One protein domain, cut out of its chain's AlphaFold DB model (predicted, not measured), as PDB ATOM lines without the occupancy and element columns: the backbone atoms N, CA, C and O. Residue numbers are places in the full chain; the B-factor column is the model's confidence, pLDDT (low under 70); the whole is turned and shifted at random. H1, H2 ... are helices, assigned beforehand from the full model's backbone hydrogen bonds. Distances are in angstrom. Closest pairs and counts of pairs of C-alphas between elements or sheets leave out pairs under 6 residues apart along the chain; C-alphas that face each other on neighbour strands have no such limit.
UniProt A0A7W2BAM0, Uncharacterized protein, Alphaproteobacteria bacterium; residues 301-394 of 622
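This is residues 301 to 394 of the 622 residues of an uncharacterized protein of Alphaproteobacteria bacterium (UniProt A0A7W2BAM0). Two long helices, H2 and H5, meet near their first residues as a wide V; the short H1 packs on H2, while H3 and H4 pack on H5. A long loop, residues 334 to 356, leads from the far end of H2 back to H3, and its residues 350 to 355 stick out. The printed part has 94 residues with five named helices, H1 to H5 in chain order, and no named strand: all helix. It is compact, with a radius of gyration of the C-alphas of 13.3 A and spans of 40 by 30 by 24 A.

Find C-alpha 318 at (53.799, 99.024, 180.782); from there H2, residues 318 to 333, runs 19.5 A. H5, residues 378 to 393, runs 19.8 A and ends at C-alpha 393, (49.011, 94.426, 162.112). Look for H1 at residues 305 to 311, H3 at 357 to 365, 12.4 A long, and H4 at 367 to 373.

Start at Leu 318 and Phe 378, whose C-alphas, the closest of H2 and H5, are 4.5 A apart; these helices touch only at their ends, only just, with 3 pairs of C-alphas within 8 A. Along H2, residues 321 to 325 alone touch H1, closest at the C-alphas of Val 321 and Phe 311, 5.7 A, at a steep tilt of 60 degrees. On H5, residues 382 to 389 alone touch H3, closest at the C-alphas of Leu 382 and Ser 359, 5.3 A; the tilt of 71 degrees is only just about perpendicular. Residues 381 to 385 alone touch H4, closest at the C-alphas of Ala 381 and Phe 373, 5.3 A. H3 and H4 touch only at the corner, only just, with 3 pairs within 8 A, closest at the C-alphas of Leu 363 and Gln 370, 6.1 A. H1 is apart from H3, H4 and H5. In H1, H2, H3 and H5 every O i to N i+4 pair is within hydrogen-bond range; H4 has 1 of 3, beside 3 of 4 O i to N i+3 pairs.

The C-alphas of Arg 335 and Asn 391, the two farthest apart, are 40.6 A apart. The printed part has no cut, and H2 to H3 is a long link of 23 residues. Look for pLDDT under 70 at residues 312, 340 to 357 and 394.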
ATOM      1  N   VAL A 301      64.452  98.602 176.712       81.44
ATOM      2  CA  VAL A 301      64.013  97.387 177.438       81.44
ATOM      3  C   VAL A 301      64.119  96.124 176.569       81.44
ATOM      4  O   VAL A 301      64.391  95.028 177.072       81.44
ATOM      5  N   ALA A 302      63.913  96.251 175.256       77.12
ATOM      6  CA  ALA A 302      64.066  95.141 174.321       77.12
ATOM      7  C   ALA A 302      65.532  94.700 174.181       77.12
ATOM      8  O   ALA A 302      65.793  93.504 174.080       77.12
ATOM      9  N   LEU A 303      66.483  95.633 174.218       78.62
ATOM     10  CA  LEU A 303      67.903  95.352 173.983       78.62
ATOM     11  C   LEU A 303      68.676  94.916 175.239       78.62
ATOM     12  O   LEU A 303      69.710  94.267 175.103       78.62
ATOM     13  N   HIS A 304      68.185  95.227 176.445       81.00
ATOM     14  CA  HIS A 304      68.896  94.980 177.709       81.00
ATOM     15  C   HIS A 304      68.118  94.018 178.624       81.00
ATOM     16  O   HIS A 304      67.092  94.367 179.211       81.00
ATOM     17  N   GLU A 305      68.586  92.772 178.729       79.62
ATOM     18  CA  GLU A 305      67.911  91.696 179.478       79.62
ATOM     19  C   GLU A 305      67.866  91.945 180.994       79.62
ATOM     20  O   GLU A 305      66.862  91.657 181.653       79.62
ATOM     21  N   ASP A 306      68.925  92.526 181.550       77.88
ATOM     22  CA  ASP A 306      69.023  92.904 182.959       77.88
ATOM     23  C   ASP A 306      67.998  93.987 183.321       77.88
ATOM     24  O   ASP A 306      67.269  93.848 184.302       77.88
ATOM     25  N   VAL A 307      67.857  95.002 182.466       78.50
ATOM     26  CA  VAL A 307      66.841  96.062 182.555       78.50
ATOM     27  C   VAL A 307      65.436  95.457 182.528       78.50
ATOM     28  O   VAL A 307      64.586  95.786 183.360       78.50
ATOM     29  N   ARG A 308      65.193  94.514 181.614       80.00
ATOM     30  CA  ARG A 308      63.903  93.825 181.490       80.00
ATOM     31  C   ARG A 308      63.566  92.999 182.729       80.00
ATOM     32  O   ARG A 308      62.452  93.084 183.245       80.00
ATOM     33  N   THR A 309      64.524  92.224 183.222       77.38
ATOM     34  CA  THR A 309      64.349  91.343 184.386       77.38
ATOM     35  C   THR A 309      64.180  92.148 185.670       77.38
ATOM     36  O   THR A 309      63.357  91.808 186.524       77.38
ATOM     37  N   TYR A 310      64.922  93.247 185.799       77.19
ATOM     38  CA  TYR A 310      64.847  94.146 186.942       77.19
ATOM     39  C   TYR A 310      63.495  94.868 187.003       77.19
ATOM     40  O   TYR A 310      62.867  94.909 188.064       77.19
ATOM     41  N   PHE A 311      62.990  95.357 185.865       77.00
ATOM     42  CA  PHE A 311      61.721  96.084 185.821       77.00
ATOM     43  C   PHE A 311      60.475  95.211 185.742       77.00
ATOM     44  O   PHE A 311      59.403  95.711 186.054       77.00
ATOM     45  N   ALA A 312      60.578  93.922 185.419       68.56
ATOM     46  CA  ALA A 312      59.431  93.011 185.429       68.56
ATOM     47  C   ALA A 312      59.002  92.552 186.843       68.56
ATOM     48  O   ALA A 312      57.932  91.955 186.996       68.56
ATOM     49  N   LYS A 313      59.794  92.827 187.890       77.12
ATOM     50  CA  LYS A 313      59.452  92.452 189.274       77.12
ATOM     51  C   LYS A 313      58.269  93.278 189.801       77.12
ATOM     52  O   LYS A 313      58.264  94.503 189.712       77.12
ATOM     53  N   GLY A 314      57.283  92.600 190.399       74.12
ATOM     54  CA  GLY A 314      56.138  93.241 191.065       74.12
ATOM     55  C   GLY A 314      54.948  93.589 190.163       74.12
ATOM     56  O   GLY A 314      54.135  94.422 190.544       74.12
ATOM     57  N   ASN A 315      54.841  92.965 188.983       76.69
ATOM     58  CA  ASN A 315      53.734  93.128 188.028       76.69
ATOM     59  C   ASN A 315      53.390  94.597 187.658       76.69
ATOM     60  O   ASN A 315      52.223  94.993 187.719       76.69
ATOM     61  N   PRO A 316      54.380  95.436 187.295       84.75
ATOM     62  CA  PRO A 316      54.131  96.837 186.964       84.75
ATOM     63  C   PRO A 316      53.349  96.998 185.656       84.75
ATOM     64  O   PRO A 316      53.352  96.121 184.790       84.75
ATOM     65  N   THR A 317      52.701  98.151 185.491       87.06
ATOM     66  CA  THR A 317      52.115  98.557 184.208       87.06
ATOM     67  C   THR A 317      53.201  98.801 183.159       87.06
ATOM     68  O   THR A 317      54.347  99.098 183.513       87.06
ATOM     69  N   LEU A 318      52.856  98.712 181.868       77.12
ATOM     70  CA  LEU A 318      53.799  99.024 180.782       77.12
ATOM     71  C   LEU A 318      54.394 100.428 180.954       77.12
ATOM     72  O   LEU A 318      55.609 100.588 180.869       77.12
ATOM     73  N   LYS A 319      53.558 101.417 181.288       81.69
ATOM     74  CA  LYS A 319      54.010 102.785 181.565       81.69
ATOM     75  C   LYS A 319      55.070 102.830 182.672       81.69
ATOM     76  O   LYS A 319      56.115 103.436 182.483       81.69
ATOM     77  N   ASN A 320      54.849 102.127 183.785       83.19
ATOM     78  CA  ASN A 320      55.812 102.091 184.888       83.19
ATOM     79  C   ASN A 320      57.145 101.447 184.477       83.19
ATOM     80  O   ASN A 320      58.192 101.853 184.976       83.19
ATOM     81  N   VAL A 321      57.128 100.449 183.588       77.94
ATOM     82  CA  VAL A 321      58.357  99.837 183.057       77.94
ATOM     83  C   VAL A 321      59.105 100.812 182.149       77.94
ATOM     84  O   VAL A 321      60.316 100.956 182.301       77.94
ATOM     85  N   LEU A 322      58.401 101.507 181.252       81.19
ATOM     86  CA  LEU A 322      59.009 102.476 180.337       81.19
ATOM     87  C   LEU A 322      59.556 103.703 181.083       81.19
ATOM     88  O   LEU A 322      60.690 104.100 180.836       81.19
ATOM     89  N   ASP A 323      58.819 104.236 182.061       83.25
ATOM     90  CA  ASP A 323      59.264 105.364 182.893       83.25
ATOM     91  C   ASP A 323      60.533 105.004 183.690       83.25
ATOM     92  O   ASP A 323      61.486 105.783 183.765       83.25
ATOM     93  N   ARG A 324      60.589 103.785 184.244       83.94
ATOM     94  CA  ARG A 324      61.777 103.281 184.951       83.94
ATOM     95  C   ARG A 324      62.953 103.020 184.009       83.94
ATOM     96  O   ARG A 324      64.094 103.264 184.395       83.94
ATOM     97  N   ALA A 325      62.691 102.559 182.788       82.69
ATOM     98  CA  ALA A 325      63.705 102.390 181.753       82.69
ATOM     99  C   ALA A 325      64.330 103.731 181.343       82.69
ATOM    100  O   ALA A 325      65.554 103.815 181.236       82.69
ATOM    101  N   THR A 326      63.517 104.783 181.211       84.69
ATOM    102  CA  THR A 326      63.981 106.162 180.995       84.69
ATOM    103  C   THR A 326      64.846 106.648 182.147       84.69
ATOM    104  O   THR A 326      66.001 107.012 181.927       84.69
ATOM    105  N   ALA A 327      64.348 106.553 183.383       83.31
ATOM    106  CA  ALA A 327      65.099 106.975 184.564       83.31
ATOM    107  C   ALA A 327      66.431 106.215 184.712       83.31
ATOM    108  O   ALA A 327      67.459 106.799 185.058       83.31
ATOM    109  N   HIS A 328      66.446 104.915 184.406       89.94
ATOM    110  CA  HIS A 328      67.670 104.116 184.420       89.94
ATOM    111  C   HIS A 328      68.636 104.508 183.308       89.94
ATOM    112  O   HIS A 328      69.843 104.571 183.543       89.94
ATOM    113  N   TYR A 329      68.151 104.751 182.093       84.06
ATOM    114  CA  TYR A 329      69.021 105.191 181.013       84.06
ATOM    115  C   TYR A 329      69.678 106.536 181.347       84.06
ATOM    116  O   TYR A 329      70.893 106.681 181.203       84.06
ATOM    117  N   GLU A 330      68.906 107.483 181.876       83.12
ATOM    118  CA  GLU A 330      69.403 108.795 182.292       83.12
ATOM    119  C   GLU A 330      70.378 108.718 183.472       83.12
ATOM    120  O   GLU A 330      71.408 109.393 183.451       83.12
ATOM    121  N   GLY A 331      70.100 107.870 184.467       81.69
ATOM    122  CA  GLY A 331      70.928 107.740 185.668       81.69
ATOM    123  C   GLY A 331      72.171 106.858 185.505       81.69
ATOM    124  O   GLY A 331      73.219 107.146 186.088       81.69
ATOM    125  N   ALA A 332      72.092 105.777 184.730       78.62
ATOM    126  CA  ALA A 332      73.143 104.757 184.630       78.62
ATOM    127  C   ALA A 332      73.485 104.388 183.179       78.62
ATOM    128  O   ALA A 332      74.661 104.361 182.818       78.62
ATOM    129  N   GLY A 333      72.484 104.201 182.315       78.12
ATOM    130  CA  GLY A 333      72.687 103.716 180.942       78.12
ATOM    131  C   GLY A 333      73.581 104.609 180.070       78.12
ATOM    132  O   GLY A 333      74.396 104.084 179.309       78.12
ATOM    133  N   LYS A 334      73.506 105.942 180.222       78.44
ATOM    134  CA  LYS A 334      74.416 106.898 179.554       78.44
ATOM    135  C   LYS A 334      75.874 106.703 179.981       78.44
ATOM    136  O   LYS A 334      76.765 106.697 179.135       78.44
ATOM    137  N   ARG A 335      76.118 106.500 181.283       78.38
ATOM    138  CA  ARG A 335      77.465 106.263 181.841       78.38
ATOM    139  C   ARG A 335      78.026 104.912 181.399       78.38
ATOM    140  O   ARG A 335      79.211 104.805 181.108       78.38
ATOM    141  N   GLU A 336      77.153 103.918 181.277       79.50
ATOM    142  CA  GLU A 336      77.477 102.563 180.820       79.50
ATOM    143  C   GLU A 336      77.572 102.436 179.289       79.50
ATOM    144  O   GLU A 336      77.811 101.345 178.779       79.50
ATOM    145  N   ARG A 337      77.397 103.537 178.542       81.00
ATOM    146  CA  ARG A 337      77.432 103.573 177.067       81.00
ATOM    147  C   ARG A 337      76.466 102.581 176.405       81.00
ATOM    148  O   ARG A 337      76.741 102.050 175.330       81.00
ATOM    149  N   ARG A 338      75.313 102.330 177.030       77.44
ATOM    150  CA  ARG A 338      74.307 101.410 176.489       77.44
ATOM    151  C   ARG A 338      73.615 102.006 175.266       77.44
ATOM    152  O   ARG A 338      73.175 103.156 175.283       77.44
ATOM    153  N   THR A 339      73.479 101.205 174.213       73.00
ATOM    154  CA  THR A 339      72.755 101.589 172.997       73.00
ATOM    155  C   THR A 339      71.267 101.258 173.124       73.00
ATOM    156  O   THR A 339      70.870 100.342 173.842       73.00
ATOM    157  N   TYR A 340      70.431 102.029 172.431       67.88
ATOM    158  CA  TYR A 340      68.971 101.868 172.410       67.88
ATOM    159  C   TYR A 340      68.409 101.911 170.976       67.88
ATOM    160  O   TYR A 340      67.210 102.058 170.771       67.88
ATOM    161  N   ARG A 341      69.283 101.792 169.963       65.00
ATOM    162  CA  ARG A 341      68.928 101.754 168.537       65.00
ATOM    163  C   ARG A 341      69.005 100.326 168.004       65.00
ATOM    164  O   ARG A 341      70.058  99.702 168.091       65.00
ATOM    165  N   PHE A 342      67.948  99.857 167.341       54.00
ATOM    166  CA  PHE A 342      67.950  98.552 166.661       54.00
ATOM    167  C   PHE A 342      68.960  98.467 165.507       54.00
ATOM    168  O   PHE A 342      69.521  97.407 165.259       54.00
ATOM    169  N   SER A 343      69.251  99.589 164.838       50.47
ATOM    170  CA  SER A 343      70.233  99.655 163.747       50.47
ATOM    171  C   SER A 343      71.690  99.483 164.201       50.47
ATOM    172  O   SER A 343      72.571  99.394 163.354       50.47
ATOM    173  N   ALA A 344      71.960  99.470 165.511       45.66
ATOM    174  CA  ALA A 344      73.304  99.315 166.073       45.66
ATOM    175  C   ALA A 344      73.683  97.848 166.372       45.66
ATOM    176  O   ALA A 344      74.786  97.587 166.846       45.66
ATOM    177  N   LEU A 345      72.794  96.886 166.103       46.75
ATOM    178  CA  LEU A 345      73.077  95.458 166.255       46.75
ATOM    179  C   LEU A 345      73.929  94.961 165.072       46.75
ATOM    180  O   LEU A 345      73.427  94.833 163.957       46.75
ATOM    181  N   GLN A 346      75.214  94.670 165.309       40.75
ATOM    182  CA  GLN A 346      76.086  94.013 164.317       40.75
ATOM    183  C   GLN A 346      75.883  92.486 164.253       40.75
ATOM    184  O   GLN A 346      76.282  91.861 163.272       40.75
ATOM    185  N   GLU A 347      75.202  91.887 165.237       39.53
ATOM    186  CA  GLU A 347      74.844  90.464 165.251       39.53
ATOM    187  C   GLU A 347      73.350  90.253 165.566       39.53
ATOM    188  O   GLU A 347      72.778  90.997 166.368       39.53
ATOM    189  N   PRO A 348      72.693  89.248 164.953       41.84
ATOM    190  CA  PRO A 348      71.317  88.899 165.283       41.84
ATOM    191  C   PRO A 348      71.236  88.314 166.700       41.84
ATOM    192  O   PRO A 348      71.981  87.401 167.052       41.84
ATOM    193  N   LEU A 349      70.298  88.825 167.502       43.28
ATOM    194  CA  LEU A 349      69.971  88.287 168.825       43.28
ATOM    195  C   LEU A 349      69.655  86.784 168.717       43.28
ATOM    196  O   LEU A 349      68.825  86.382 167.900       43.28
ATOM    197  N   LYS A 350      70.298  85.947 169.547       38.75
ATOM    198  CA  LYS A 350      69.923  84.531 169.689       38.75
ATOM    199  C   LYS A 350      68.493  84.465 170.227       38.75
ATOM    200  O   LYS A 350      68.228  84.943 171.325       38.75
ATOM    201  N   MET A 351      67.582  83.916 169.429       37.28
ATOM    202  CA  MET A 351      66.157  83.877 169.746       37.28
ATOM    203  C   MET A 351      65.812  82.672 170.622       37.28
ATOM    204  O   MET A 351      66.151  81.540 170.282       37.28
ATOM    205  N   ASP A 352      65.076  82.927 171.701       44.75
ATOM    206  CA  ASP A 352      64.287  81.921 172.405       44.75
ATOM    207  C   ASP A 352      62.800  82.180 172.087       44.75
ATOM    208  O   ASP A 352      62.287  83.245 172.458       44.75
ATOM    209  N   PRO A 353      62.089  81.248 171.421       42.81
ATOM    210  CA  PRO A 353      60.679  81.404 171.052       42.81
ATOM    211  C   PRO A 353      59.726  81.548 172.252       42.81
ATOM    212  O   PRO A 353      58.550  81.850 172.063       42.81
ATOM    213  N   THR A 354      60.203  81.362 173.485       45.25
ATOM    214  CA  THR A 354      59.409  81.547 174.709       45.25
ATOM    215  C   THR A 354      59.475  82.964 175.291       45.25
ATOM    216  O   THR A 354      58.722  83.284 176.214       45.25
ATOM    217  N   THR A 355      60.331  83.846 174.764       55.12
ATOM    218  CA  THR A 355      60.493  85.204 175.307       55.12
ATOM    219  C   THR A 355      59.698  86.253 174.524       55.12
ATOM    220  O   THR A 355      59.787  86.349 173.305       55.12
ATOM    221  N   ASN A 356      58.966  87.115 175.250       60.81
ATOM    222  CA  ASN A 356      58.133  88.232 174.750       60.81
ATOM    223  C   ASN A 356      58.905  89.350 173.989       60.81
ATOM    224  O   ASN A 356      58.443  90.492 173.912       60.81
ATOM    225  N   ILE A 357      60.097  89.062 173.459       61.03
ATOM    226  CA  ILE A 357      60.975  90.008 172.756       61.03
ATOM    227  C   ILE A 357      60.261  90.595 171.540       61.03
ATOM    228  O   ILE A 357      60.304  91.806 171.333       61.03
ATOM    229  N   ASN A 358      59.523  89.775 170.793       72.69
ATOM    230  CA  ASN A 358      58.857  90.233 169.579       72.69
ATOM    231  C   ASN A 358      57.738  91.247 169.859       72.69
ATOM    232  O   ASN A 358      57.577  92.199 169.100       72.69
ATOM    233  N   SER A 359      57.018  91.105 170.975       80.00
ATOM    234  CA  SER A 359      55.990  92.070 171.382       80.00
ATOM    235  C   SER A 359      56.594  93.408 171.815       80.00
ATOM    236  O   SER A 359      56.030  94.453 171.506       80.00
ATOM    237  N   LEU A 360      57.761  93.409 172.472       76.81
ATOM    238  CA  LEU A 360      58.469  94.646 172.833       76.81
ATOM    239  C   LEU A 360      59.017  95.376 171.608       76.81
ATOM    240  O   LEU A 360      58.866  96.590 171.502       76.81
ATOM    241  N   VAL A 361      59.613  94.637 170.671       76.38
ATOM    242  CA  VAL A 361      60.099  95.202 169.406       76.38
ATOM    243  C   VAL A 361      58.931  95.755 168.591       76.38
ATOM    244  O   VAL A 361      59.014  96.863 168.067       76.38
ATOM    245  N   TYR A 362      57.809  95.034 168.541       81.25
ATOM    246  CA  TYR A 362      56.598  95.508 167.879       81.25
ATOM    247  C   TYR A 362      56.055  96.798 168.512       81.25
ATOM    248  O   TYR A 362      55.695  97.717 167.780       81.25
ATOM    249  N   LEU A 363      56.058  96.918 169.844       81.81
ATOM    250  CA  LEU A 363      55.656  98.149 170.537       81.81
ATOM    251  C   LEU A 363      56.631  99.312 170.321       81.81
ATOM    252  O   LEU A 363      56.190 100.449 170.176       81.81
ATOM    253  N   ALA A 364      57.938  99.052 170.268       79.00
ATOM    254  CA  ALA A 364      58.942 100.077 169.974       79.00
ATOM    255  C   ALA A 364      58.774 100.638 168.550       79.00
ATOM    256  O   ALA A 364      58.824 101.841 168.326       79.00
ATOM    257  N   LEU A 365      58.482  99.765 167.583       77.25
ATOM    258  CA  LEU A 365      58.256 100.157 166.188       77.25
ATOM    259  C   LEU A 365      56.882 100.800 165.935       77.25
ATOM    260  O   LEU A 365      56.665 101.332 164.847       77.25
ATOM    261  N   ASN A 366      55.966 100.754 166.910       83.56
ATOM    262  CA  ASN A 366      54.609 101.301 166.815       83.56
ATOM    263  C   ASN A 366      54.255 102.111 168.083       83.56
ATOM    264  O   ASN A 366      53.480 101.638 168.921       83.56
ATOM    265  N   PRO A 367      54.821 103.324 168.258       83.25
ATOM    266  CA  PRO A 367      54.668 104.116 169.482       83.25
ATOM    267  C   PRO A 367      53.217 104.476 169.832       83.25
ATOM    268  O   PRO A 367      52.879 104.628 171.004       83.25
ATOM    269  N   ASP A 368      52.336 104.568 168.837       85.94
ATOM    270  CA  ASP A 368      50.906 104.824 169.024       85.94
ATOM    271  C   ASP A 368      50.206 103.706 169.819       85.94
ATOM    272  O   ASP A 368      49.296 103.970 170.611       85.94
ATOM    273  N   LEU A 369      50.689 102.464 169.700       86.94
ATOM    274  CA  LEU A 369      50.187 101.329 170.474       86.94
ATOM    275  C   LEU A 369      50.638 101.370 171.940       86.94
ATOM    276  O   LEU A 369      49.956 100.824 172.808       86.94
ATOM    277  N   GLN A 370      51.753 102.042 172.251       85.81
ATOM    278  CA  GLN A 370      52.239 102.153 173.631       85.81
ATOM    279  C   GLN A 370      51.242 102.916 174.510       85.81
ATOM    280  O   GLN A 370      50.985 102.502 175.639       85.81
ATOM    281  N   GLY A 371      50.621 103.975 173.976       82.00
ATOM    282  CA  GLY A 371      49.549 104.704 174.660       82.00
ATOM    283  C   GLY A 371      48.301 103.843 174.874       82.00
ATOM    284  O   GLY A 371      47.726 103.849 175.961       82.00
ATOM    285  N   HIS A 372      47.940 103.035 173.874       85.25
ATOM    286  CA  HIS A 372      46.800 102.112 173.936       85.25
ATOM    287  C   HIS A 372      46.959 101.031 175.018       85.25
ATOM    288  O   HIS A 372      45.980 100.625 175.646       85.25
ATOM    289  N   PHE A 373      48.194 100.591 175.280       89.31
ATOM    290  CA  PHE A 373      48.485  99.557 176.276       89.31
ATOM    291  C   PHE A 373      49.080 100.088 177.587       89.31
ATOM    292  O   PHE A 373      49.416  99.297 178.468       89.31
ATOM    293  N   ALA A 374      49.186 101.407 177.764       83.12
ATOM    294  CA  ALA A 374      49.891 102.019 178.893       83.12
ATOM    295  C   ALA A 374      49.352 101.596 180.274       83.12
ATOM    296  O   ALA A 374      50.123 101.482 181.232       83.12
ATOM    297  N   THR A 375      48.042 101.347 180.374       85.44
ATOM    298  CA  THR A 375      47.342 100.948 181.608       85.44
ATOM    299  C   THR A 375      47.351  99.442 181.866       85.44
ATOM    300  O   THR A 375      47.035  99.015 182.975       85.44
ATOM    301  N   HIS A 376      47.723  98.630 180.873       89.56
ATOM    302  CA  HIS A 376      47.808  97.184 181.033       89.56
ATOM    303  C   HIS A 376      49.006  96.832 181.922       89.56
ATOM    304  O   HIS A 376      50.034  97.525 181.908       89.56
ATOM    305  N   SER A 377      48.915  95.722 182.667       89.75
ATOM    306  CA  SER A 377      50.125  95.136 183.252       89.75
ATOM    307  C   SER A 377      51.122  94.829 182.134       89.75
ATOM    308  O   SER A 377      50.722  94.555 181.002       89.75
ATOM    309  N   PHE A 378      52.422  94.857 182.418       79.44
ATOM    310  CA  PHE A 378      53.448  94.626 181.400       79.44
ATOM    311  C   PHE A 378      53.203  93.324 180.614       79.44
ATOM    312  O   PHE A 378      53.260  93.310 179.389       79.44
ATOM    313  N   GLN A 379      52.807  92.247 181.299       83.19
ATOM    314  CA  GLN A 379      52.464  90.972 180.659       83.19
ATOM    315  C   GLN A 379      51.175  91.039 179.825       83.19
ATOM    316  O   GLN A 379      51.101  90.433 178.757       83.19
ATOM    317  N   GLN A 380      50.160  91.779 180.281       87.88
ATOM    318  CA  GLN A 380      48.931  91.994 179.513       87.88
ATOM    319  C   GLN A 380      49.190  92.837 178.259       87.88
ATOM    320  O   GLN A 380      48.669  92.506 177.199       87.88
ATOM    321  N   ALA A 381      50.036  93.865 178.353       81.00
ATOM    322  CA  ALA A 381      50.420  94.703 177.222       81.00
ATOM    323  C   ALA A 381      51.164  93.899 176.146       81.00
ATOM    324  O   ALA A 381      50.896  94.061 174.960       81.00
ATOM    325  N   LEU A 382      52.055  92.986 176.547       84.88
ATOM    326  CA  LEU A 382      52.805  92.141 175.613       84.88
ATOM    327  C   LEU A 382      51.913  91.129 174.893       84.88
ATOM    328  O   LEU A 382      52.053  90.952 173.682       84.88
ATOM    329  N   LYS A 383      50.962  90.519 175.612       88.75
ATOM    330  CA  LYS A 383      49.949  89.637 175.013       88.75
ATOM    331  C   LYS A 383      49.001  90.400 174.088       88.75
ATOM    332  O   LYS A 383      48.666  89.904 173.018       88.75
ATOM    333  N   ALA A 384      48.588  91.607 174.474       87.19
ATOM    334  CA  ALA A 384      47.728  92.455 173.652       87.19
ATOM    335  C   ALA A 384      48.448  92.931 172.380       87.19
ATOM    336  O   ALA A 384      47.862  92.893 171.301       87.19
ATOM    337  N   ALA A 385      49.729  93.294 172.475       87.19
ATOM    338  CA  ALA A 385      50.566  93.640 171.329       87.19
ATOM    339  C   ALA A 385      50.743  92.457 170.363       87.19
ATOM    340  O   ALA A 385      50.641  92.634 169.149       87.19
ATOM    341  N   GLU A 386      50.944  91.246 170.889       86.25
ATOM    342  CA  GLU A 386      51.024  90.019 170.090       86.25
ATOM    343  C   GLU A 386      49.696  89.706 169.382       86.25
ATOM    344  O   GLU A 386      49.675  89.411 168.186       86.25
ATOM    345  N   ALA A 387      48.574  89.813 170.100       87.81
ATOM    346  CA  ALA A 387      47.243  89.624 169.530       87.81
ATOM    347  C   ALA A 387      46.935  90.678 168.454       87.81
ATOM    348  O   ALA A 387      46.415  90.344 167.390       87.81
ATOM    349  N   HIS A 388      47.312  91.936 168.696       90.69
ATOM    350  CA  HIS A 388      47.171  93.022 167.732       90.69
ATOM    351  C   HIS A 388      47.995  92.766 166.465       90.69
ATOM    352  O   HIS A 388      47.493  92.927 165.354       90.69
ATOM    353  N   TYR A 389      49.245  92.319 166.615       82.56
ATOM    354  CA  TYR A 389      50.088  91.915 165.491       82.56
ATOM    355  C   TYR A 389      49.423  90.820 164.645       82.56
ATOM    356  O   TYR A 389      49.299  90.982 163.430       82.56
ATOM    357  N   LYS A 390      48.950  89.743 165.289       80.50
ATOM    358  CA  LYS A 390      48.344  88.583 164.614       80.50
ATOM    359  C   LYS A 390      47.047  88.928 163.882       80.50
ATOM    360  O   LYS A 390      46.829  88.435 162.781       80.50
ATOM    361  N   ASN A 391      46.204  89.764 164.485       83.25
ATOM    362  CA  ASN A 391      44.846  89.995 163.987       83.25
ATOM    363  C   ASN A 391      44.732  91.230 163.082       83.25
ATOM    364  O   ASN A 391      43.962  91.212 162.124       83.25
ATOM    365  N   ASN A 392      45.496  92.291 163.362       83.94
ATOM    366  CA  ASN A 392      45.294  93.605 162.741       83.94
ATOM    367  C   ASN A 392      46.554  94.165 162.071       83.94
ATOM    368  O   ASN A 392      46.448  94.877 161.076       83.94
ATOM    369  N   GLY A 393      47.752  93.818 162.559       77.31
ATOM    370  CA  GLY A 393      49.011  94.426 162.112       77.31
ATOM    371  C   GLY A 393      49.272  94.315 160.604       77.31
ATOM    372  O   GLY A 393      49.804  95.250 160.005       77.31
ATOM    373  N   ILE A 394      48.855  93.204 159.984       66.56
ATOM    374  CA  ILE A 394      48.961  92.979 158.532       66.56
ATOM    375  C   ILE A 394      48.009  93.893 157.754       66.56
ATOM    376  O   ILE A 394      48.417  94.509 156.771       66.56
TER     377      ILE A 394